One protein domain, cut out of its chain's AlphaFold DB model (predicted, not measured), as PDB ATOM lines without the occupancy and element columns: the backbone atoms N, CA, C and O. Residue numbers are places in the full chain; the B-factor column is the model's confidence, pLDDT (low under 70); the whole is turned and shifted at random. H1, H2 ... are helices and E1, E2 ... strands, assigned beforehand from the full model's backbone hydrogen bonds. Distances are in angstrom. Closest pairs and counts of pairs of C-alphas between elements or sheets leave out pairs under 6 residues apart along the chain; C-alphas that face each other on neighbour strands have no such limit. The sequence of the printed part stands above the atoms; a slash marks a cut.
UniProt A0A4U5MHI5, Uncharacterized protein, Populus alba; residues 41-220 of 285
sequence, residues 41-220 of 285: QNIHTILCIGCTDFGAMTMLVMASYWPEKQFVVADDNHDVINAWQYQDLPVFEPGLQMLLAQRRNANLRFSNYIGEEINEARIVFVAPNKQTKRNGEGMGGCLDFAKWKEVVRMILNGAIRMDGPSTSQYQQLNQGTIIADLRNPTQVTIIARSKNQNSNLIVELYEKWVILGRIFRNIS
ATOM      1  N   GLN A  41     156.671 169.510 130.813       84.81
ATOM      2  CA  GLN A  41     156.299 168.376 129.956       84.81
ATOM      3  C   GLN A  41     157.466 167.897 129.078       84.81
ATOM      4  O   GLN A  41     157.636 166.695 128.903       84.81
ATOM      5  N   ASN A  42     158.310 168.819 128.609       83.56
ATOM      6  CA  ASN A  42     159.439 168.526 127.719       83.56
ATOM      7  C   ASN A  42     160.726 168.155 128.480       83.56
ATOM      8  O   ASN A  42     161.762 167.885 127.871       83.56
ATOM      9  N   ILE A  43     160.690 168.168 129.815       84.25
ATOM     10  CA  ILE A  43     161.822 167.802 130.667       84.25
ATOM     11  C   ILE A  43     161.680 166.338 131.064       84.25
ATOM     12  O   ILE A  43     160.869 165.992 131.927       84.25
ATOM     13  N   HIS A  44     162.491 165.490 130.435       89.19
ATOM     14  CA  HIS A  44     162.505 164.053 130.697       89.19
ATOM     15  C   HIS A  44     163.497 163.663 131.791       89.19
ATOM     16  O   HIS A  44     163.147 162.842 132.632       89.19
ATOM     17  N   THR A  45     164.682 164.282 131.818       86.88
ATOM     18  CA  THR A  45     165.772 163.907 132.731       86.88
ATOM     19  C   THR A  45     166.121 165.037 133.697       86.88
ATOM     20  O   THR A  45     166.360 166.183 133.290       86.88
ATOM     21  N   ILE A  46     166.176 164.690 134.983       87.81
ATOM     22  CA  ILE A  46     166.577 165.548 136.097       87.81
ATOM     23  C   ILE A  46     167.781 164.904 136.783       87.81
ATOM     24  O   ILE A  46     167.720 163.755 137.213       87.81
ATOM     25  N   LEU A  47     168.870 165.654 136.896       84.25
ATOM     26  CA  LEU A  47     170.135 165.187 137.454       84.25
ATOM     27  C   LEU A  47     170.400 165.825 138.816       84.25
ATOM     28  O   LEU A  47     170.143 167.007 139.011       84.25
ATOM     29  N   CYS A  48     170.988 165.067 139.730       82.81
ATOM     30  CA  CYS A  48     171.649 165.541 140.934       82.81
ATOM     31  C   CYS A  48     173.126 165.169 140.884       82.81
ATOM     32  O   CYS A  48     173.457 163.989 140.812       82.81
ATOM     33  N   ILE A  49     174.009 166.161 140.940       77.44
ATOM     34  CA  ILE A  49     175.454 165.965 141.038       77.44
ATOM     35  C   ILE A  49     175.841 165.995 142.515       77.44
ATOM     36  O   ILE A  49     175.653 167.013 143.185       77.44
ATOM     37  N   GLY A  50     176.406 164.898 143.004       76.06
ATOM     38  CA  GLY A  50     176.757 164.663 144.398       76.06
ATOM     39  C   GLY A  50     175.799 163.675 145.067       76.06
ATOM     40  O   GLY A  50     174.667 164.017 145.422       76.06
ATOM     41  N   CYS A  51     176.268 162.449 145.290       83.25
ATOM     42  CA  CYS A  51     175.518 161.363 145.921       83.25
ATOM     43  C   CYS A  51     175.635 161.429 147.454       83.25
ATOM     44  O   CYS A  51     176.114 160.520 148.125       83.25
ATOM     45  N   THR A  52     175.209 162.557 148.022       81.69
ATOM     46  CA  THR A  52     174.990 162.680 149.473       81.69
ATOM     47  C   THR A  52     173.691 161.981 149.870       81.69
ATOM     48  O   THR A  52     172.760 161.944 149.067       81.69
ATOM     49  N   ASP A  53     173.559 161.548 151.128       83.38
ATOM     50  CA  ASP A  53     172.301 160.984 151.649       83.38
ATOM     51  C   ASP A  53     171.101 161.886 151.361       83.38
ATOM     52  O   ASP A  53     170.078 161.458 150.831       83.38
ATOM     53  N   PHE A  54     171.267 163.183 151.622       78.44
ATOM     54  CA  PHE A  54     170.234 164.175 151.366       78.44
ATOM     55  C   PHE A  54     169.938 164.348 149.869       78.44
ATOM     56  O   PHE A  54     168.771 164.393 149.480       78.44
ATOM     57  N   GLY A  55     170.965 164.445 149.018       80.19
ATOM     58  CA  GLY A  55     170.801 164.598 147.571       80.19
ATOM     59  C   GLY A  55     170.132 163.381 146.930       80.19
ATOM     60  O   GLY A  55     169.191 163.534 146.149       80.19
ATOM     61  N   ALA A  56     170.557 162.180 147.321       89.00
ATOM     62  CA  ALA A  56     169.989 160.921 146.859       89.00
ATOM     63  C   ALA A  56     168.533 160.754 147.315       89.00
ATOM     64  O   ALA A  56     167.660 160.489 146.487       89.00
ATOM     65  N   MET A  57     168.230 160.997 148.596       88.69
ATOM     66  CA  MET A  57     166.854 160.931 149.105       88.69
ATOM     67  C   MET A  57     165.957 162.018 148.512       88.69
ATOM     68  O   MET A  57     164.778 161.773 148.271       88.69
ATOM     69  N   THR A  58     166.505 163.199 148.216       87.69
ATOM     70  CA  THR A  58     165.778 164.264 147.512       87.69
ATOM     71  C   THR A  58     165.324 163.789 146.135       87.69
ATOM     72  O   THR A  58     164.134 163.884 145.828       87.69
ATOM     73  N   MET A  59     166.235 163.231 145.329       90.69
ATOM     74  CA  MET A  59     165.888 162.668 144.017       90.69
ATOM     75  C   MET A  59     164.927 161.487 144.141       90.69
ATOM     76  O   MET A  59     163.982 161.383 143.365       90.69
ATOM     77  N   LEU A  60     165.109 160.639 145.153       94.12
ATOM     78  CA  LEU A  60     164.232 159.503 145.417       94.12
ATOM     79  C   LEU A  60     162.790 159.929 145.730       94.12
ATOM     80  O   LEU A  60     161.841 159.366 145.180       94.12
ATOM     81  N   VAL A  61     162.608 160.938 146.586       92.25
ATOM     82  CA  VAL A  61     161.282 161.484 146.896       92.25
ATOM     83  C   VAL A  61     160.677 162.146 145.659       92.25
ATOM     84  O   VAL A  61     159.523 161.866 145.342       92.25
ATOM     85  N   MET A  62     161.443 162.940 144.905       92.56
ATOM     86  CA  MET A  62     160.955 163.539 143.654       92.56
ATOM     87  C   MET A  62     160.500 162.486 142.638       92.56
ATOM     88  O   MET A  62     159.412 162.613 142.080       92.56
ATOM     89  N   ALA A  63     161.283 161.420 142.458       96.50
ATOM     90  CA  ALA A  63     160.961 160.308 141.568       96.50
ATOM     91  C   ALA A  63     159.633 159.628 141.925       96.50
ATOM     92  O   ALA A  63     158.944 159.113 141.044       96.50
ATOM     93  N   SER A  64     159.238 159.646 143.201       96.62
ATOM     94  CA  SER A  64     157.948 159.105 143.638       96.62
ATOM     95  C   SER A  64     156.741 159.973 143.261       96.62
ATOM     96  O   SER A  64     155.654 159.431 143.076       96.62
ATOM     97  N   TYR A  65     156.935 161.285 143.091       96.25
ATOM     98  CA  TYR A  65     155.890 162.234 142.678       96.25
ATOM     99  C   TYR A  65     155.868 162.517 141.169       96.25
ATOM    100  O   TYR A  65     154.890 163.070 140.667       96.25
ATOM    101  N   TRP A  66     156.922 162.120 140.455       95.88
ATOM    102  CA  TRP A  66     157.090 162.293 139.010       95.88
ATOM    103  C   TRP A  66     157.458 160.959 138.328       95.88
ATOM    104  O   TRP A  66     158.576 160.814 137.824       95.88
ATOM    105  N   PRO A  67     156.559 159.953 138.327       95.19
ATOM    106  CA  PRO A  67     156.836 158.623 137.774       95.19
ATOM    107  C   PRO A  67     157.169 158.623 136.272       95.19
ATOM    108  O   PRO A  67     157.808 157.694 135.790       95.19
ATOM    109  N   GLU A  68     156.753 159.650 135.534       95.12
ATOM    110  CA  GLU A  68     156.997 159.821 134.101       95.12
ATOM    111  C   GLU A  68     158.363 160.445 133.763       95.12
ATOM    112  O   GLU A  68     158.720 160.542 132.588       95.12
ATOM    113  N   LYS A  69     159.122 160.897 134.770       94.56
ATOM    114  CA  LYS A  69     160.437 161.535 134.597       94.56
ATOM    115  C   LYS A  69     161.555 160.631 135.073       94.56
ATOM    116  O   LYS A  69     161.387 159.898 136.041       94.56
ATOM    117  N   GLN A  70     162.705 160.743 134.424       96.75
ATOM    118  CA  GLN A  70     163.936 160.068 134.803       96.75
ATOM    119  C   GLN A  70     164.748 160.944 135.755       96.75
ATOM    120  O   GLN A  70     165.041 162.105 135.466       96.75
ATOM    121  N   PHE A  71     165.125 160.366 136.887       96.00
ATOM    122  CA  PHE A  71     165.983 160.979 137.885       96.00
ATOM    123  C   PHE A  71     167.330 160.276 137.911       96.00
ATOM    124  O   PHE A  71     167.416 159.047 137.877       96.00
ATOM    125  N   VAL A  72     168.387 161.068 138.003       94.25
ATOM    126  CA  VAL A  72     169.760 160.579 138.029       94.25
ATOM    127  C   VAL A  72     170.474 161.188 139.219       94.25
ATOM    128  O   VAL A  72     170.411 162.397 139.423       94.25
ATOM    129  N   VAL A  73     171.177 160.369 139.991       92.06
ATOM    130  CA  VAL A  73     172.138 160.840 140.991       92.06
ATOM    131  C   VAL A  73     173.526 160.432 140.520       92.06
ATOM    132  O   VAL A  73     173.797 159.241 140.386       92.06
ATOM    133  N   ALA A  74     174.388 161.409 140.250       83.62
ATOM    134  CA  ALA A  74     175.731 161.169 139.752       83.62
ATOM    135  C   ALA A  74     176.804 161.638 140.732       83.62
ATOM    136  O   ALA A  74     176.677 162.706 141.328       83.62
ATOM    137  N   ASP A  75     177.870 160.859 140.881       83.06
ATOM    138  CA  ASP A  75     179.020 161.179 141.730       83.06
ATOM    139  C   ASP A  75     180.285 160.553 141.134       83.06
ATOM    140  O   ASP A  75     180.208 159.545 140.436       83.06
ATOM    141  N   ASP A  76     181.447 161.158 141.373       80.06
ATOM    142  CA  ASP A  76     182.731 160.616 140.919       80.06
ATOM    143  C   ASP A  76     183.231 159.485 141.834       80.06
ATOM    144  O   ASP A  76     184.099 158.697 141.451       80.06
ATOM    145  N   ASN A  77     182.657 159.355 143.032       82.25
ATOM    146  CA  ASN A  77     182.946 158.277 143.955       82.25
ATOM    147  C   ASN A  77     182.171 156.997 143.600       82.25
ATOM    148  O   ASN A  77     180.989 156.834 143.922       82.25
ATOM    149  N   HIS A  78     182.890 156.044 143.003       89.56
ATOM    150  CA  HIS A  78     182.354 154.740 142.621       89.56
ATOM    151  C   HIS A  78     181.769 153.948 143.791       89.56
ATOM    152  O   HIS A  78     180.738 153.301 143.623       89.56
ATOM    153  N   ASP A  79     182.395 153.999 144.965       89.06
ATOM    154  CA  ASP A  79     181.953 153.224 146.126       89.06
ATOM    155  C   ASP A  79     180.608 153.735 146.643       89.06
ATOM    156  O   ASP A  79     179.721 152.943 146.963       89.06
ATOM    157  N   VAL A  80     180.419 155.059 146.652       86.69
ATOM    158  CA  VAL A  80     179.153 155.681 147.060       86.69
ATOM    159  C   VAL A  80     178.038 155.324 146.082       86.69
ATOM    160  O   VAL A  80     176.964 154.902 146.511       86.69
ATOM    161  N   ILE A  81     178.284 155.423 144.772       92.44
ATOM    162  CA  ILE A  81     177.278 155.033 143.776       92.44
ATOM    163  C   ILE A  81     176.951 153.541 143.878       92.44
ATOM    164  O   ILE A  81     175.776 153.175 143.903       92.44
ATOM    165  N   ASN A  82     177.958 152.677 144.012       92.06
ATOM    166  CA  ASN A  82     177.745 151.241 144.177       92.06
ATOM    167  C   ASN A  82     176.922 150.923 145.430       92.06
ATOM    168  O   ASN A  82     176.039 150.064 145.373       92.06
ATOM    169  N   ALA A  83     177.159 151.636 146.535       90.31
ATOM    170  CA  ALA A  83     176.370 151.484 147.749       90.31
ATOM    171  C   ALA A  83     174.893 151.832 147.502       90.31
ATOM    172  O   ALA A  83     174.002 151.042 147.810       90.31
ATOM    173  N   TRP A  84     174.629 152.967 146.851       91.62
ATOM    174  CA  TRP A  84     173.274 153.406 146.506       91.62
ATOM    175  C   TRP A  84     172.592 152.589 145.411       91.62
ATOM    176  O   TRP A  84     171.361 152.616 145.327       91.62
ATOM    177  N   GLN A  85     173.347 151.855 144.600       89.88
ATOM    178  CA  GLN A  85     172.824 151.054 143.498       89.88
ATOM    179  C   GLN A  85     172.584 149.587 143.896       89.88
ATOM    180  O   GLN A  85     171.562 149.014 143.509       89.88
ATOM    181  N   TYR A  86     173.484 148.976 144.671       84.38
ATOM    182  CA  TYR A  86     173.522 147.518 144.847       84.38
ATOM    183  C   TYR A  86     173.608 147.029 146.293       84.38
ATOM    184  O   TYR A  86     173.313 145.861 146.530       84.38
ATOM    185  N   GLN A  87     174.022 147.866 147.246       75.69
ATOM    186  CA  GLN A  87     174.265 147.426 148.622       75.69
ATOM    187  C   GLN A  87     173.183 147.920 149.585       75.69
ATOM    188  O   GLN A  87     172.351 148.771 149.252       75.69
ATOM    189  N   ASP A  88     173.234 147.392 150.807       70.50
ATOM    190  CA  ASP A  88     172.546 147.984 151.944       70.50
ATOM    191  C   ASP A  88     173.296 149.241 152.386       70.50
ATOM    192  O   ASP A  88     174.478 149.209 152.732       70.50
ATOM    193  N   LEU A  89     172.595 150.372 152.348       80.44
ATOM    194  CA  LEU A  89     173.142 151.658 152.755       80.44
ATOM    195  C   LEU A  89     173.412 151.664 154.266       80.44
ATOM    196  O   LEU A  89     172.545 151.240 155.032       80.44
ATOM    197  N   PRO A  90     174.534 152.242 154.733       64.81
ATOM    198  CA  PRO A  90     174.825 152.401 156.161       64.81
ATOM    199  C   PRO A  90     173.959 153.489 156.833       64.81
ATOM    200  O   PRO A  90     174.286 153.967 157.917       64.81
ATOM    201  N   VAL A  91     172.873 153.913 156.179       76.75
ATOM    202  CA  VAL A  91     172.002 155.018 156.579       76.75
ATOM    203  C   VAL A  91     170.630 154.459 156.913       76.75
ATOM    204  O   VAL A  91     169.999 153.790 156.093       76.75
ATOM    205  N   PHE A  92     170.155 154.760 158.118       81.81
ATOM    206  CA  PHE A  92     168.835 154.351 158.568       81.81
ATOM    207  C   PHE A  92     167.825 155.485 158.391       81.81
ATOM    208  O   PHE A  92     167.915 156.519 159.047       81.81
ATOM    209  N   GLU A  93     166.837 155.262 157.525       84.00
ATOM    210  CA  GLU A  93     165.712 156.167 157.295       84.00
ATOM    211  C   GLU A  93     164.411 155.362 157.132       84.00
ATOM    212  O   GLU A  93     164.331 154.491 156.251       84.00
ATOM    213  N   PRO A  94     163.375 155.615 157.951       88.38
ATOM    214  CA  PRO A  94     162.077 154.971 157.833       88.38
ATOM    215  C   PRO A  94     161.501 155.072 156.418       88.38
ATOM    216  O   PRO A  94     161.280 156.149 155.865       88.38
ATOM    217  N   GLY A  95     161.230 153.911 155.821       89.25
ATOM    218  CA  GLY A  95     160.661 153.812 154.478       89.25
ATOM    219  C   GLY A  95     161.657 153.987 153.326       89.25
ATOM    220  O   GLY A  95     161.235 153.840 152.178       89.25
ATOM    221  N   LEU A  96     162.949 154.226 153.596       91.19
ATOM    222  CA  LEU A  96     163.985 154.353 152.563       91.19
ATOM    223  C   LEU A  96     164.059 153.113 151.683       91.19
ATOM    224  O   LEU A  96     163.891 153.224 150.475       91.19
ATOM    225  N   GLN A  97     164.252 151.937 152.282       90.88
ATOM    226  CA  GLN A  97     164.444 150.692 151.532       90.88
ATOM    227  C   GLN A  97     163.251 150.374 150.624       90.88
ATOM    228  O   GLN A  97     163.422 150.056 149.450       90.88
ATOM    229  N   MET A  98     162.029 150.549 151.136       91.88
ATOM    230  CA  MET A  98     160.808 150.346 150.356       91.88
ATOM    231  C   MET A  98     160.708 151.336 149.189       91.88
ATOM    232  O   MET A  98     160.415 150.936 148.064       91.88
ATOM    233  N   LEU A  99     160.946 152.627 149.439       93.69
ATOM    234  CA  LEU A  99     160.853 153.652 148.401       93.69
ATOM    235  C   LEU A  99     161.943 153.477 147.340       93.69
ATOM    236  O   LEU A  99     161.679 153.608 146.146       93.69
ATOM    237  N   LEU A 100     163.155 153.146 147.778       93.75
ATOM    238  CA  LEU A 100     164.305 152.898 146.923       93.75
ATOM    239  C   LEU A 100     164.064 151.683 146.030       93.75
ATOM    240  O   LEU A 100     164.227 151.803 144.823       93.75
ATOM    241  N   ALA A 101     163.555 150.573 146.571       92.62
ATOM    242  CA  ALA A 101     163.180 149.398 145.783       92.62
ATOM    243  C   ALA A 101     162.100 149.694 144.723       92.62
ATOM    244  O   ALA A 101     162.119 149.105 143.647       92.62
ATOM    245  N   GLN A 102     161.170 150.617 144.996       94.50
ATOM    246  CA  GLN A 102     160.120 151.001 144.043       94.50
ATOM    247  C   GLN A 102     160.613 151.897 142.901       94.50
ATOM    248  O   GLN A 102     160.007 151.898 141.831       94.50
ATOM    249  N   ARG A 103     161.632 152.730 143.145       95.94
ATOM    250  CA  ARG A 103     162.053 153.783 142.201       95.94
ATOM    251  C   ARG A 103     163.369 153.476 141.506       95.94
ATOM    252  O   ARG A 103     163.526 153.844 140.340       95.94
ATOM    253  N   ARG A 104     164.293 152.795 142.189       93.25
ATOM    254  CA  ARG A 104     165.578 152.371 141.628       93.25
ATOM    255  C   ARG A 104     165.320 151.510 140.391       93.25
ATOM    256  O   ARG A 104     164.528 150.576 140.439       93.25
ATOM    257  N   ASN A 105     165.973 151.846 139.284       89.69
ATOM    258  CA  ASN A 105     165.822 151.222 137.962       89.69
ATOM    259  C   ASN A 105     164.433 151.362 137.300       89.69
ATOM    260  O   ASN A 105     164.293 150.972 136.146       89.69
ATOM    261  N   ALA A 106     163.428 151.932 137.974       95.75
ATOM    262  CA  ALA A 106     162.159 152.306 137.348       95.75
ATOM    263  C   ALA A 106     162.255 153.715 136.749       95.75
ATOM    264  O   ALA A 106     162.073 153.917 135.550       95.75
ATOM    265  N   ASN A 107     162.572 154.694 137.594       97.50
ATOM    266  CA  ASN A 107     162.731 156.084 137.176       97.50
ATOM    267  C   ASN A 107     163.773 156.860 137.999       97.50
ATOM    268  O   ASN A 107     163.856 158.080 137.893       97.50
ATOM    269  N   LEU A 108     164.573 156.156 138.805       97.38
ATOM    270  CA  LEU A 108     165.759 156.667 139.485       97.38
ATOM    271  C   LEU A 108     166.953 155.758 139.171       97.38
ATOM    272  O   LEU A 108     166.877 154.547 139.390       97.38
ATOM    273  N   ARG A 109     168.066 156.337 138.720       96.19
ATOM    274  CA  ARG A 109     169.343 155.633 138.520       96.19
ATOM    275  C   ARG A 109     170.505 156.360 139.193       96.19
ATOM    276  O   ARG A 109     170.450 157.573 139.397       96.19
ATOM    277  N   PHE A 110     171.556 155.610 139.502       95.62
ATOM    278  CA  PHE A 110     172.814 156.138 140.021       95.62
ATOM    279  C   PHE A 110     173.917 155.958 138.972       95.62
ATOM    280  O   PHE A 110     173.951 154.930 138.295       95.62
ATOM    281  N   SER A 111     174.771 156.967 138.788       92.69
ATOM    282  CA  SER A 111     175.734 157.022 137.680       92.69
ATOM    283  C   SER A 111     177.088 157.583 138.109       92.69
ATOM    284  O   SER A 111     177.164 158.476 138.948       92.69
ATOM    285  N   ASN A 112     178.160 157.106 137.482       88.56
ATOM    286  CA  ASN A 112     179.521 157.602 137.726       88.56
ATOM    287  C   ASN A 112     179.996 158.523 136.595       88.56
ATOM    288  O   ASN A 112     181.111 159.037 136.614       88.56
ATOM    289  N   TYR A 113     179.147 158.737 135.589       82.56
ATOM    290  CA  TYR A 113     179.484 159.431 134.352       82.56
ATOM    291  C   TYR A 113     178.863 160.826 134.337       82.56
ATOM    292  O   TYR A 113     178.021 161.143 133.502       82.56
ATOM    293  N   ILE A 114     179.290 161.689 135.266       74.94
ATOM    294  CA  ILE A 114     178.726 163.043 135.446       74.94
ATOM    295  C   ILE A 114     178.632 163.811 134.115       74.94
ATOM    296  O   ILE A 114     177.621 164.455 133.847       74.94
ATOM    297  N   GLY A 115     179.669 163.737 133.274       66.88
ATOM    298  CA  GLY A 115     179.704 164.448 131.993       66.88
ATOM    299  C   GLY A 115     178.622 164.006 131.004       66.88
ATOM    300  O   GLY A 115     178.050 164.850 130.318       66.88
ATOM    301  N   GLU A 116     178.311 162.711 130.949       76.94
ATOM    302  CA  GLU A 116     177.261 162.169 130.077       76.94
ATOM    303  C   GLU A 116     175.878 162.588 130.581       76.94
ATOM    304  O   GLU A 116     175.068 163.116 129.819       76.94
ATOM    305  N   GLU A 117     175.652 162.474 131.889       78.88
ATOM    306  CA  GLU A 117     174.369 162.807 132.509       78.88
ATOM    307  C   GLU A 117     174.037 164.305 132.404       78.88
ATOM    308  O   GLU A 117     172.872 164.681 132.251       78.88
ATOM    309  N   ILE A 118     175.049 165.185 132.436       70.06
ATOM    310  CA  ILE A 118     174.868 166.629 132.213       70.06
ATOM    311  C   ILE A 118     174.307 166.914 130.813       70.06
ATOM    312  O   ILE A 118     173.494 167.827 130.666       70.06
ATOM    313  N   ASN A 119     174.713 166.155 129.790       67.62
ATOM    314  CA  ASN A 119     174.253 166.382 128.417       67.62
ATOM    315  C   ASN A 119     172.769 166.017 128.240       67.62
ATOM    316  O   ASN A 119     172.043 166.667 127.477       67.62
ATOM    317  N   GLU A 120     172.300 164.998 128.958       72.19
ATOM    318  CA  GLU A 120     170.904 164.554 128.918       72.19
ATOM    319  C   GLU A 120     169.985 165.430 129.773       72.19
ATOM    320  O   GLU A 120     168.850 165.729 129.381       72.19
ATOM    321  N   ALA A 121     170.461 165.859 130.940       71.00
ATOM    322  CA  ALA A 121     169.650 166.578 131.904       71.00
ATOM    323  C   ALA A 121     169.226 167.967 131.407       71.00
ATOM    324  O   ALA A 121     169.941 168.669 130.690       71.00
ATOM    325  N   ARG A 122     168.026 168.388 131.816       75.00
ATOM    326  CA  ARG A 122     167.531 169.764 131.602       75.00
ATOM    327  C   ARG A 122     167.399 170.545 132.902       75.00
ATOM    328  O   ARG A 122     167.431 171.771 132.891       75.00
ATOM    329  N   ILE A 123     167.298 169.830 134.021       77.69
ATOM    330  CA  ILE A 123     167.400 170.376 135.373       77.69
ATOM    331  C   ILE A 123     168.550 169.655 136.066       77.69
ATOM    332  O   ILE A 123     168.585 168.426 136.082       77.69
ATOM    333  N   VAL A 124     169.466 170.428 136.647       72.88
ATOM    334  CA  VAL A 124     170.627 169.910 137.372       72.88
ATOM    335  C   VAL A 124     170.642 170.489 138.784       72.88
ATOM    336  O   VAL A 124     170.755 171.698 138.978       72.88
ATOM    337  N   PHE A 125     170.536 169.607 139.768       73.31
ATOM    338  CA  PHE A 125     170.788 169.872 141.176       73.31
ATOM    339  C   PHE A 125     172.259 169.622 141.488       73.31
ATOM    340  O   PHE A 125     172.890 168.740 140.907       73.31
ATOM    341  N   VAL A 126     172.799 170.376 142.442       66.75
ATOM    342  CA  VAL A 126     174.174 170.207 142.918       66.75
ATOM    343  C   VAL A 126     174.129 170.039 144.433       66.75
ATOM    344  O   VAL A 126     173.738 170.955 145.155       66.75
ATOM    345  N   ALA A 127     174.504 168.855 144.905       67.81
ATOM    346  CA  ALA A 127     174.490 168.434 146.300       67.81
ATOM    347  C   ALA A 127     175.895 167.956 146.712       67.81
ATOM    348  O   ALA A 127     176.112 166.766 146.942       67.81
ATOM    349  N   PRO A 128     176.880 168.869 146.788       58.03
ATOM    350  CA  PRO A 128     178.267 168.500 147.028       58.03
ATOM    351  C   PRO A 128     178.427 167.870 148.414       58.03
ATOM    352  O   PRO A 128     177.862 168.347 149.405       58.03
ATOM    353  N   ASN A 129     179.279 166.849 148.506       55.44
ATOM    354  CA  ASN A 129     179.724 166.325 149.790       55.44
ATOM    355  C   ASN A 129     180.361 167.455 150.616       55.44
ATOM    356  O   ASN A 129     181.343 168.077 150.198       55.44
ATOM    357  N   LYS A 130     179.801 167.737 151.800       53.34
ATOM    358  CA  LYS A 130     180.352 168.733 152.729       53.34
ATOM    359  C   LYS A 130     181.661 168.196 153.296       53.34
ATOM    360  O   LYS A 130     181.669 167.478 154.289       53.34
ATOM    361  N   GLN A 131     182.779 168.547 152.673       43.91
ATOM    362  CA  GLN A 131     184.084 168.305 153.272       43.91
ATOM    363  C   GLN A 131     184.406 169.456 154.227       43.91
ATOM    364  O   GLN A 131     184.408 170.630 153.845       43.91
ATOM    365  N   THR A 132     184.636 169.121 155.493       44.91
ATOM    366  CA  THR A 132     185.259 170.035 156.448       44.91
ATOM    367  C   THR A 132     186.701 170.280 156.026       44.91
ATOM    368  O   THR A 132     187.381 169.383 155.519       44.91
ATOM    369  N   LYS A 133     187.167 171.517 156.213       39.16
ATOM    370  CA  LYS A 133     188.550 171.903 155.937       39.16
ATOM    371  C   LYS A 133     189.483 170.950 156.682       39.16
ATOM    372  O   LYS A 133     189.427 170.857 157.910       39.16
ATOM    373  N   ARG A 134     190.330 170.241 155.932       42.56
ATOM    374  CA  ARG A 134     191.298 169.290 156.493       42.56
ATOM    375  C   ARG A 134     192.609 169.946 156.911       42.56
ATOM    376  O   ARG A 134     193.326 169.324 157.668       42.56
ATOM    377  N   ASN A 135     192.894 171.172 156.456       42.53
ATOM    378  CA  ASN A 135     194.127 171.914 156.742       42.53
ATOM    379  C   ASN A 135     193.864 173.441 156.806       42.53
ATOM    380  O   ASN A 135     192.936 173.942 156.162       42.53
ATOM    381  N   GLY A 136     194.721 174.183 157.520       51.97
ATOM    382  CA  GLY A 136     194.695 175.655 157.634       51.97
ATOM    383  C   GLY A 136     193.752 176.208 158.716       51.97
ATOM    384  O   GLY A 136     193.089 175.453 159.423       51.97
ATOM    385  N   GLU A 137     193.668 177.538 158.856       35.62
ATOM    386  CA  GLU A 137     192.737 178.170 159.809       35.62
ATOM    387  C   GLU A 137     191.278 177.750 159.525       35.62
ATOM    388  O   GLU A 137     190.811 177.797 158.374       35.62
ATOM    389  N   GLY A 138     190.569 177.323 160.579       39.72
ATOM    390  CA  GLY A 138     189.217 176.752 160.502       39.72
ATOM    391  C   GLY A 138     189.163 175.233 160.272       39.72
ATOM    392  O   GLY A 138     188.092 174.702 159.967       39.72
ATOM    393  N   MET A 139     190.290 174.522 160.393       34.47
ATOM    394  CA  MET A 139     190.358 173.057 160.326       34.47
ATOM    395  C   MET A 139     189.382 172.391 161.311       34.47
ATOM    396  O   MET A 139     189.270 172.800 162.462       34.47
ATOM    397  N   GLY A 140     188.650 171.376 160.843       37.12
ATOM    398  CA  GLY A 140     187.716 170.589 161.664       37.12
ATOM    399  C   GLY A 140     186.379 171.263 162.012       37.12
ATOM    400  O   GLY A 140     185.454 170.564 162.408       37.12
ATOM    401  N   GLY A 141     186.239 172.581 161.815       34.59
ATOM    402  CA  GLY A 141     185.020 173.336 162.158       34.59
ATOM    403  C   GLY A 141     184.437 174.198 161.033       34.59
ATOM    404  O   GLY A 141     183.282 174.612 161.111       34.59
ATOM    405  N   CYS A 142     185.196 174.466 159.967       37.47
ATOM    406  CA  CYS A 142     184.735 175.248 158.820       37.47
ATOM    407  C   CYS A 142     184.578 174.374 157.571       37.47
ATOM    408  O   CYS A 142     185.343 173.433 157.347       37.47
ATOM    409  N   LEU A 143     183.597 174.702 156.724       42.09
ATOM    410  CA  LEU A 143     183.481 174.093 155.400       42.09
ATOM    411  C   LEU A 143     184.689 174.456 154.526       42.09
ATOM    412  O   LEU A 143     185.218 175.567 154.600       42.09
ATOM    413  N   ASP A 144     185.095 173.528 153.663       44.00
ATOM    414  CA  ASP A 144     186.053 173.817 152.604       44.00
ATOM    415  C   ASP A 144     185.401 174.675 151.504       44.00
ATOM    416  O   ASP A 144     184.649 174.204 150.644       44.00
ATOM    417  N   PHE A 145     185.671 175.980 151.561       45.12
ATOM    418  CA  PHE A 145     185.099 176.978 150.660       45.12
ATOM    419  C   PHE A 145     185.633 176.902 149.220       45.12
ATOM    420  O   PHE A 145     185.022 177.491 148.326       45.12
ATOM    421  N   ALA A 146     186.738 176.188 148.961       41.09
ATOM    422  CA  ALA A 146     187.270 176.035 147.606       41.09
ATOM    423  C   ALA A 146     186.303 175.241 146.713       41.09
ATOM    424  O   ALA A 146     186.030 175.649 145.586       41.09
ATOM    425  N   LYS A 147     185.684 174.183 147.255       42.03
ATOM    426  CA  LYS A 147     184.649 173.396 146.559       42.03
ATOM    427  C   LYS A 147     183.324 174.151 146.425       42.03
ATOM    428  O   LYS A 147     182.616 173.994 145.436       42.03
ATOM    429  N   TRP A 148     183.012 175.039 147.371       44.03
ATOM    430  CA  TRP A 148     181.824 175.894 147.294       44.03
ATOM    431  C   TRP A 148     181.899 176.949 146.197       44.03
ATOM    432  O   TRP A 148     180.854 177.310 145.672       44.03
ATOM    433  N   LYS A 149     183.086 177.438 145.814       42.69
ATOM    434  CA  LYS A 149     183.207 178.357 144.669       42.69
ATOM    435  C   LYS A 149     182.756 177.702 143.366       42.69
ATOM    436  O   LYS A 149     182.060 178.355 142.599       42.69
ATOM    437  N   GLU A 150     183.080 176.428 143.155       40.91
ATOM    438  CA  GLU A 150     182.624 175.668 141.984       40.91
ATOM    439  C   GLU A 150     181.125 175.378 142.043       40.91
ATOM    440  O   GLU A 150     180.412 175.603 141.069       40.91
ATOM    441  N   VAL A 151     180.606 175.010 143.219       41.69
ATOM    442  CA  VAL A 151     179.161 174.847 143.436       41.69
ATOM    443  C   VAL A 151     178.443 176.159 143.139       41.69
ATOM    444  O   VAL A 151     177.560 176.163 142.294       41.69
ATOM    445  N   VAL A 152     178.881 177.279 143.736       45.69
ATOM    446  CA  VAL A 152     178.399 178.650 143.476       45.69
ATOM    447  C   VAL A 152     178.470 178.976 141.990       45.69
ATOM    448  O   VAL A 152     177.491 179.494 141.469       45.69
ATOM    449  N   ARG A 153     179.560 178.637 141.293       41.12
ATOM    450  CA  ARG A 153     179.718 178.831 139.843       41.12
ATOM    451  C   ARG A 153     178.676 178.042 139.039       41.12
ATOM    452  O   ARG A 153     178.129 178.590 138.088       41.12
ATOM    453  N   MET A 154     178.334 176.822 139.458       37.31
ATOM    454  CA  MET A 154     177.248 176.018 138.877       37.31
ATOM    455  C   MET A 154     175.851 176.572 139.230       37.31
ATOM    456  O   MET A 154     174.982 176.605 138.358       37.31
ATOM    457  N   ILE A 155     175.652 177.116 140.447       41.59
ATOM    458  CA  ILE A 155     174.429 177.843 140.872       41.59
ATOM    459  C   ILE A 155     174.137 179.035 139.943       41.59
ATOM    460  O   ILE A 155     172.987 179.432 139.773       41.59
ATOM    461  N   LEU A 156     175.158 179.624 139.311       37.56
ATOM    462  CA  LEU A 156     174.968 180.777 138.426       37.56
ATOM    463  C   LEU A 156     174.231 180.436 137.122       37.56
ATOM    464  O   LEU A 156     173.697 181.357 136.501       37.56
ATOM    465  N   ASN A 157     174.168 179.151 136.747       33.91
ATOM    466  CA  ASN A 157     173.621 178.674 135.473       33.91
ATOM    467  C   ASN A 157     172.280 177.921 135.601       33.91
ATOM    468  O   ASN A 157     171.640 177.670 134.583       33.91
ATOM    469  N   GLY A 158     171.814 177.595 136.814       31.08
ATOM    470  CA  GLY A 158     170.577 176.836 137.041       31.08
ATOM    471  C   GLY A 158     169.918 177.176 138.378       31.08
ATOM    472  O   GLY A 158     170.593 177.481 139.356       31.08
ATOM    473  N   ALA A 159     168.584 177.170 138.420       34.00
ATOM    474  CA  ALA A 159     167.826 177.398 139.650       34.00
ATOM    475  C   ALA A 159     168.010 176.213 140.619       34.00
ATOM    476  O   ALA A 159     167.931 175.058 140.206       34.00
ATOM    477  N   ILE A 160     168.254 176.495 141.904       44.38
ATOM    478  CA  ILE A 160     168.572 175.484 142.928       44.38
ATOM    479  C   ILE A 160     167.574 175.541 144.089       44.38
ATOM    480  O   ILE A 160     167.203 176.625 144.551       44.38
ATOM    481  N   ARG A 161     167.182 174.348 144.565       39.41
ATOM    482  CA  ARG A 161     166.470 174.101 145.833       39.41
ATOM    483  C   ARG A 161     167.453 174.184 146.996       39.41
ATOM    484  O   ARG A 161     168.459 173.478 146.998       39.41
ATOM    485  N   MET A 162     167.118 174.963 148.018       39.25
ATOM    486  CA  MET A 162     167.638 174.743 149.366       39.25
ATOM    487  C   MET A 162     166.494 174.280 150.264       39.25
ATOM    488  O   MET A 162     165.761 175.123 150.772       39.25
ATOM    489  N   ASP A 163     166.383 172.967 150.493       36.75
ATOM    490  CA  ASP A 163     165.493 172.440 151.536       36.75
ATOM    491  C   ASP A 163     166.303 171.708 152.605       36.75
ATOM    492  O   ASP A 163     167.418 171.253 152.355       36.75
ATOM    493  N   GLY A 164     165.713 171.592 153.793       33.19
ATOM    494  CA  GLY A 164     166.148 170.684 154.854       33.19
ATOM    495  C   GLY A 164     167.122 171.274 155.885       33.19
ATOM    496  O   GLY A 164     167.888 172.189 155.562       33.19
ATOM    497  N   PRO A 165     167.077 170.786 157.141       31.77
ATOM    498  CA  PRO A 165     167.656 171.410 158.326       31.77
ATOM    499  C   PRO A 165     169.177 171.477 158.258       31.77
ATOM    500  O   PRO A 165     169.859 170.863 157.438       31.77
ATOM    501  N   SER A 166     169.721 172.375 159.053       33.16
ATOM    502  CA  SER A 166     171.083 172.830 158.911       33.16
ATOM    503  C   SER A 166     172.057 172.101 159.816       33.16
ATOM    504  O   SER A 166     171.811 171.974 161.000       33.16
ATOM    505  N   THR A 167     173.250 171.836 159.275       32.66
ATOM    506  CA  THR A 167     174.492 171.395 159.951       32.66
ATOM    507  C   THR A 167     174.612 169.908 160.295       32.66
ATOM    508  O   THR A 167     173.633 169.192 160.460       32.66
ATOM    509  N   SER A 168     175.865 169.445 160.333       35.88
ATOM    510  CA  SER A 168     176.295 168.062 160.585       35.88
ATOM    511  C   SER A 168     175.799 167.496 161.915       35.88
ATOM    512  O   SER A 168     175.557 166.300 161.997       35.88
ATOM    513  N   GLN A 169     175.599 168.346 162.928       29.23
ATOM    514  CA  GLN A 169     175.015 167.927 164.204       29.23
ATOM    515  C   GLN A 169     173.522 167.604 164.067       29.23
ATOM    516  O   GLN A 169     173.089 166.572 164.560       29.23
ATOM    517  N   TYR A 170     172.747 168.390 163.314       37.09
ATOM    518  CA  TYR A 170     171.341 168.062 163.040       37.09
ATOM    519  C   TYR A 170     171.163 166.955 162.001       37.09
ATOM    520  O   TYR A 170     170.193 166.221 162.076       37.09
ATOM    521  N   GLN A 171     172.094 166.767 161.063       38.19
ATOM    522  CA  GLN A 171     172.081 165.574 160.204       38.19
ATOM    523  C   GLN A 171     172.301 164.280 161.006       38.19
ATOM    524  O   GLN A 171     171.790 163.240 160.608       38.19
ATOM    525  N   GLN A 172     173.025 164.343 162.131       41.75
ATOM    526  CA  GLN A 172     173.100 163.249 163.104       41.75
ATOM    527  C   GLN A 172     171.829 163.136 163.960       41.75
ATOM    528  O   GLN A 172     171.393 162.022 164.225       41.75
ATOM    529  N   LEU A 173     171.218 164.257 164.364       37.03
ATOM    530  CA  LEU A 173     169.993 164.263 165.183       37.03
ATOM    531  C   LEU A 173     168.717 163.902 164.394       37.03
ATOM    532  O   LEU A 173     167.780 163.371 164.981       37.03
ATOM    533  N   ASN A 174     168.697 164.134 163.079       48.66
ATOM    534  CA  ASN A 174     167.567 163.861 162.178       48.66
ATOM    535  C   ASN A 174     167.755 162.577 161.361       48.66
ATOM    536  O   ASN A 174     167.051 162.377 160.369       48.66
ATOM    537  N   GLN A 175     168.695 161.705 161.747       55.94
ATOM    538  CA  GLN A 175     168.695 160.342 161.223       55.94
ATOM    539  C   GLN A 175     167.341 159.710 161.551       55.94
ATOM    540  O   GLN A 175     166.993 159.505 162.712       55.94
ATOM    541  N   GLY A 176     166.560 159.444 160.513       69.44
ATOM    542  CA  GLY A 176     165.241 158.847 160.605       69.44
ATOM    543  C   GLY A 176     164.061 159.765 160.276       69.44
ATOM    544  O   GLY A 176     162.922 159.311 160.404       69.44
ATOM    545  N   THR A 177     164.279 161.021 159.865       78.44
ATOM    546  CA  THR A 177     163.187 161.920 159.434       78.44
ATOM    547  C   THR A 177     163.356 162.499 158.037       78.44
ATOM    548  O   THR A 177     162.404 163.094 157.531       78.44
ATOM    549  N   ILE A 178     164.498 162.313 157.363       81.50
ATOM    550  CA  ILE A 178     164.806 163.010 156.103       81.50
ATOM    551  C   ILE A 178     163.712 162.780 155.056       81.50
ATOM    552  O   ILE A 178     163.246 163.725 154.419       81.50
ATOM    553  N   ILE A 179     163.254 161.538 154.879       85.75
ATOM    554  CA  ILE A 179     162.200 161.235 153.897       85.75
ATOM    555  C   ILE A 179     160.871 161.898 154.276       85.75
ATOM    556  O   ILE A 179     160.149 162.372 153.393       85.75
ATOM    557  N   ALA A 180     160.537 161.941 155.565       85.06
ATOM    558  CA  ALA A 180     159.326 162.596 156.047       85.06
ATOM    559  C   ALA A 180     159.390 164.112 155.804       85.06
ATOM    560  O   ALA A 180     158.448 164.681 155.246       85.06
ATOM    561  N   ASP A 181     160.531 164.732 156.106       80.94
ATOM    562  CA  ASP A 181     160.782 166.162 155.910       80.94
ATOM    563  C   ASP A 181     160.746 166.545 154.424       80.94
ATOM    564  O   ASP A 181     160.224 167.592 154.050       80.94
ATOM    565  N   LEU A 182     161.250 165.679 153.540       84.38
ATOM    566  CA  LEU A 182     161.203 165.890 152.092       84.38
ATOM    567  C   LEU A 182     159.786 165.746 151.510       84.38
ATOM    568  O   LEU A 182     159.458 166.423 150.529       84.38
ATOM    569  N   ARG A 183     158.956 164.868 152.086       86.94
ATOM    570  CA  ARG A 183     157.554 164.655 151.679       86.94
ATOM    571  C   ARG A 183     156.610 165.720 152.221       86.94
ATOM    572  O   ARG A 183     155.615 166.027 151.574       86.94
ATOM    573  N   ASN A 184     156.901 166.276 153.390       84.12
ATOM    574  CA  ASN A 184     156.093 167.319 154.009       84.12
ATOM    575  C   ASN A 184     156.981 168.462 154.519       84.12
ATOM    576  O   ASN A 184     157.026 168.715 155.724       84.12
ATOM    577  N   PRO A 185     157.682 169.172 153.618       80.56
ATOM    578  CA  PRO A 185     158.561 170.246 154.039       80.56
ATOM    579  C   PRO A 185     157.743 171.360 154.690       80.56
ATOM    580  O   PRO A 185     156.645 171.711 154.235       80.56
ATOM    581  N   THR A 186     158.300 171.941 155.751       79.19
ATOM    582  CA  THR A 186     157.772 173.165 156.368       79.19
ATOM    583  C   THR A 186     157.827 174.324 155.380       79.19
ATOM    584  O   THR A 186     156.875 175.096 155.277       79.19
ATOM    585  N   GLN A 187     158.909 174.398 154.605       80.69
ATOM    586  CA  GLN A 187     159.091 175.346 153.516       80.69
ATOM    587  C   GLN A 187     160.096 174.839 152.478       80.69
ATOM    588  O   GLN A 187     160.982 174.046 152.794       80.69
ATOM    589  N   VAL A 188     159.978 175.368 151.262       78.88
ATOM    590  CA  VAL A 188     160.908 175.172 150.148       78.88
ATOM    591  C   VAL A 188     161.417 176.527 149.689       78.88
ATOM    592  O   VAL A 188     160.617 177.423 149.419       78.88
ATOM    593  N   THR A 189     162.735 176.695 149.579       75.44
ATOM    594  CA  THR A 189     163.327 177.944 149.072       75.44
ATOM    595  C   THR A 189     163.940 177.735 147.695       75.44
ATOM    596  O   THR A 189     164.886 176.963 147.529       75.44
ATOM    597  N   ILE A 190     163.427 178.469 146.706       76.25
ATOM    598  CA  ILE A 190     163.886 178.445 145.317       76.25
ATOM    599  C   ILE A 190     164.639 179.736 145.016       76.25
ATOM    600  O   ILE A 190     164.083 180.843 145.029       76.25
ATOM    601  N   ILE A 191     165.921 179.565 144.708       71.25
ATOM    602  CA  ILE A 191     166.856 180.658 144.475       71.25
ATOM    603  C   ILE A 191     166.908 180.975 142.983       71.25
ATOM    604  O   ILE A 191     167.124 180.085 142.160       71.25
ATOM    605  N   ALA A 192     166.753 182.251 142.632       66.62
ATOM    606  CA  ALA A 192     166.886 182.725 141.261       66.62
ATOM    607  C   ALA A 192     167.512 184.127 141.214       66.62
ATOM    608  O   ALA A 192     167.185 185.001 142.015       66.62
ATOM    609  N   ARG A 193     168.408 184.358 140.244       63.38
ATOM    610  CA  ARG A 193     169.013 185.682 139.994       63.38
ATOM    611  C   ARG A 193     168.041 186.674 139.359       63.38
ATOM    612  O   ARG A 193     168.178 187.876 139.556       63.38
ATOM    613  N   SER A 194     167.071 186.177 138.603       61.69
ATOM    614  CA  SER A 194     165.999 186.962 138.005       61.69
ATOM    615  C   SER A 194     164.705 186.157 138.025       61.69
ATOM    616  O   SER A 194     164.731 184.926 138.025       61.69
ATOM    617  N   LYS A 195     163.566 186.855 138.053       66.62
ATOM    618  CA  LYS A 195     162.257 186.227 137.849       66.62
ATOM    619  C   LYS A 195     162.194 185.783 136.390       66.62
ATOM    620  O   LYS A 195     162.044 186.625 135.508       66.62
ATOM    621  N   ASN A 196     162.376 184.496 136.132       64.88
ATOM    622  CA  ASN A 196     162.409 183.941 134.784       64.88
ATOM    623  C   ASN A 196     161.630 182.622 134.723       64.88
ATOM    624  O   ASN A 196     161.185 182.099 135.740       64.88
ATOM    625  N   GLN A 197     161.446 182.087 133.516       63.41
ATOM    626  CA  GLN A 197     160.729 180.824 133.329       63.41
ATOM    627  C   GLN A 197     161.413 179.645 134.046       63.41
ATOM    628  O   GLN A 197     160.724 178.759 134.541       63.41
ATOM    629  N   ASN A 198     162.741 179.666 134.205       66.69
ATOM    630  CA  ASN A 198     163.479 178.586 134.870       66.69
ATOM    631  C   ASN A 198     163.107 178.445 136.351       66.69
ATOM    632  O   ASN A 198     163.007 177.325 136.848       66.69
ATOM    633  N   SER A 199     162.870 179.549 137.069       69.44
ATOM    634  CA  SER A 199     162.412 179.459 138.460       69.44
ATOM    635  C   SER A 199     160.991 178.904 138.560       69.44
ATOM    636  O   SER A 199     160.705 178.169 139.502       69.44
ATOM    637  N   ASN A 200     160.135 179.171 137.569       77.38
ATOM    638  CA  ASN A 200     158.792 178.593 137.499       77.38
ATOM    639  C   ASN A 200     158.821 177.081 137.232       77.38
ATOM    640  O   ASN A 200     158.024 176.369 137.827       77.38
ATOM    641  N   LEU A 201     159.758 176.579 136.418       80.88
ATOM    642  CA  LEU A 201     159.933 175.133 136.205       80.88
ATOM    643  C   LEU A 201     160.296 174.407 137.506       80.88
ATOM    644  O   LEU A 201     159.750 173.350 137.811       80.88
ATOM    645  N   ILE A 202     161.186 174.996 138.312       81.62
ATOM    646  CA  ILE A 202     161.511 174.438 139.630       81.62
ATOM    647  C   ILE A 202     160.296 174.509 140.554       81.62
ATOM    648  O   ILE A 202     160.015 173.529 141.230       81.62
ATOM    649  N   VAL A 203     159.555 175.620 140.571       83.75
ATOM    650  CA  VAL A 203     158.307 175.730 141.350       83.75
ATOM    651  C   VAL A 203     157.330 174.613 140.962       83.75
ATOM    652  O   VAL A 203     156.890 173.878 141.841       83.75
ATOM    653  N   GLU A 204     157.075 174.419 139.667       88.19
ATOM    654  CA  GLU A 204     156.189 173.370 139.145       88.19
ATOM    655  C   GLU A 204     156.650 171.964 139.569       88.19
ATOM    656  O   GLU A 204     155.825 171.119 139.919       88.19
ATOM    657  N   LEU A 205     157.968 171.719 139.620       87.19
ATOM    658  CA  LEU A 205     158.526 170.463 140.128       87.19
ATOM    659  C   LEU A 205     158.083 170.177 141.574       87.19
ATOM    660  O   LEU A 205     157.736 169.035 141.874       87.19
ATOM    661  N   TYR A 206     158.074 171.189 142.448       87.88
ATOM    662  CA  TYR A 206     157.676 171.068 143.862       87.88
ATOM    663  C   TYR A 206     156.175 171.049 144.087       87.88
ATOM    664  O   TYR A 206     155.698 170.360 144.990       87.88
ATOM    665  N   GLU A 207     155.425 171.795 143.280       90.81
ATOM    666  CA  GLU A 207     153.976 171.955 143.429       90.81
ATOM    667  C   GLU A 207     153.203 170.632 143.335       90.81
ATOM    668  O   GLU A 207     152.064 170.555 143.792       90.81
ATOM    669  N   LYS A 208     153.821 169.561 142.814       91.69
ATOM    670  CA  LYS A 208     153.236 168.212 142.824       91.69
ATOM    671  C   LYS A 208     152.874 167.698 144.214       91.69
ATOM    672  O   LYS A 208     151.937 166.910 144.322       91.69
ATOM    673  N   TRP A 209     153.609 168.094 145.252       94.25
ATOM    674  CA  TRP A 209     153.336 167.644 146.624       94.25
ATOM    675  C   TRP A 209     153.506 168.725 147.688       94.25
ATOM    676  O   TRP A 209     153.020 168.563 148.807       94.25
ATOM    677  N   VAL A 210     154.165 169.836 147.362       87.56
ATOM    678  CA  VAL A 210     154.336 170.966 148.270       87.56
ATOM    679  C   VAL A 210     153.299 172.027 147.948       87.56
ATOM    680  O   VAL A 210     153.222 172.531 146.831       87.56
ATOM    681  N   ILE A 211     152.519 172.419 148.955       89.44
ATOM    682  CA  ILE A 211     151.564 173.512 148.798       89.44
ATOM    683  C   ILE A 211     152.288 174.827 148.487       89.44
ATOM    684  O   ILE A 211     153.284 175.178 149.121       89.44
ATOM    685  N   LEU A 212     151.730 175.597 147.556       87.06
ATOM    686  CA  LEU A 212     152.297 176.858 147.074       87.06
ATOM    687  C   LEU A 212     152.677 177.849 148.185       87.06
ATOM    688  O   LEU A 212     153.706 178.512 148.100       87.06
ATOM    689  N   GLY A 213     151.877 177.921 149.255       88.62
ATOM    690  CA  GLY A 213     152.129 178.806 150.400       88.62
ATOM    691  C   GLY A 213     153.402 178.481 151.192       88.62
ATOM    692  O   GLY A 213     153.847 179.307 151.981       88.62
ATOM    693  N   ARG A 214     153.999 177.303 150.978       84.94
ATOM    694  CA  ARG A 214     155.275 176.891 151.578       84.94
ATOM    695  C   ARG A 214     156.466 177.086 150.637       84.94
ATOM    696  O   ARG A 214     157.590 176.813 151.039       84.94
ATOM    697  N   ILE A 215     156.252 177.551 149.403       83.25
ATOM    698  CA  ILE A 215     157.315 177.732 148.407       83.25
ATOM    699  C   ILE A 215     157.711 179.210 148.325       83.25
ATOM    700  O   ILE A 215     157.020 180.043 147.734       83.25
ATOM    701  N   PHE A 216     158.885 179.532 148.856       80.94
ATOM    702  CA  PHE A 216     159.529 180.829 148.686       80.94
ATOM    703  C   PHE A 216     160.281 180.854 147.357       80.94
ATOM    704  O   PHE A 216     161.378 180.315 147.230       80.94
ATOM    705  N   ARG A 217     159.682 181.483 146.345       79.81
ATOM    706  CA  ARG A 217     160.238 181.563 144.986       79.81
ATOM    707  C   ARG A 217     160.921 182.892 144.695       79.81
ATOM    708  O   ARG A 217     160.543 183.928 145.236       79.81
ATOM    709  N   ASN A 218     161.845 182.873 143.735       74.00
ATOM    710  CA  ASN A 218     162.588 184.049 143.268       74.00
ATOM    711  C   ASN A 218     163.399 184.738 144.375       74.00
ATOM    712  O   ASN A 218     163.512 185.964 144.400       74.00
ATOM    713  N   ILE A 219     163.951 183.944 145.293       74.12
ATOM    714  CA  ILE A 219     164.829 184.449 146.345       74.12
ATOM    715  C   ILE A 219     166.206 184.720 145.742       74.12
ATOM    716  O   ILE A 219     166.750 183.883 145.020       74.12
ATOM    717  N   SER A 220     166.781 185.889 146.020       73.88
ATOM    718  CA  SER A 220     168.130 186.187 145.543       73.88
ATOM    719  C   SER A 220     169.161 185.321 146.282       73.88
ATOM    720  O   SER A 220     168.963 184.991 147.457       73.88
TER     721      SER A 220
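This is residues 41 to 220 of the 285 residues of an uncharacterized protein of Populus alba (UniProt A0A4U5MHI5). A parallel sheet of four strands, E3 E2 E1 E4, has helices over both faces, and past its edge strand E4 comes a smaller sheet, E5 E6 E7, with H8 over one face. H3 and H7 pack on H1, and the loop of residues 127 to 144 reaches out to 29 A from the mean of the C-alphas. The 180 printed residues hold eight named helices and seven named strands, in the order E1 H1 E2 H2 H3 E3 H4 E4 H5 E5 H6 H7 E6 H8 E7; the class is mixed. The smaller sheet is mixed too, E5 antiparallel to E6 and E6 parallel to E7. The whole is compact, with a radius of gyration of the C-alphas of 16.0 A and spans of 47 by 39 by 34 A.

E1, residues 45 to 49, H1, 53 to 65, and E2, 70 to 74, form a strand-helix-strand unit, two parallel neighbours joined through a helix, with a right-handed crossover; N 48 and O 72 are 2.7 A apart. H1 is on the sheet at a height of 8.8 A, over E2 and E1. H2, residues 78 to 86, is on the same face, its Ile 81 closest to Phe 110 of E3, residues 108 to 111, at 5.9 A between C-alphas. N 109 of E3 and O 71 of E2 are 2.9 A apart. H3, residues 96 to 103, touches H1, closest at the C-alphas of Ala 63 and Arg 103, 6.6 A. H4, residues 114 to 120, is on the opposite face from H1, at a height of 8.1 A. E4, residues 123 to 126, is parallel to E1, with N 125 and O 47 2.7 A apart. H5, residues 145 to 155, has Val 151 closest to Val 126 of E4, 6.8 A between C-alphas. In the second sheet, N 162 of E5, residues 160 to 162, and O 189 of E6, residues 188 to 191, are 3.0 A apart; N 216 of E7, residues 215 to 219, and O 188 are 2.8 A apart. H8, residues 197 to 207, is on this sheet at a height of 9.1 A. H6, residues 168 to 173, is apart from H7, residues 178 to 183, which touches H1 at a shallow tilt of 28 degrees, closest at the C-alphas of Thr 58 and Leu 182, 6.7 A. Every O i to N i+4 pair is within hydrogen-bond range in H1, H2, H3, H6, H7 and H8; H4 has 2 of 3 and H5 6 of 7.

E1 begins at C-alpha 45, (165.772, 163.907, 132.731). H1 is 18.7 A long, H8 15.0 A and H5 14.5 A. E7 ends at C-alpha 219, (164.829, 184.449, 146.345).

The C-alphas of Gln 41 and Glu 137, the two farthest apart, are 48.1 A apart. The printed part has no cut, and the link from E4 to H5, 18 residues, is long. The mean pLDDT of the printed part is 72.1; residues 126 to 176 and 192 to 199 are among those under 70.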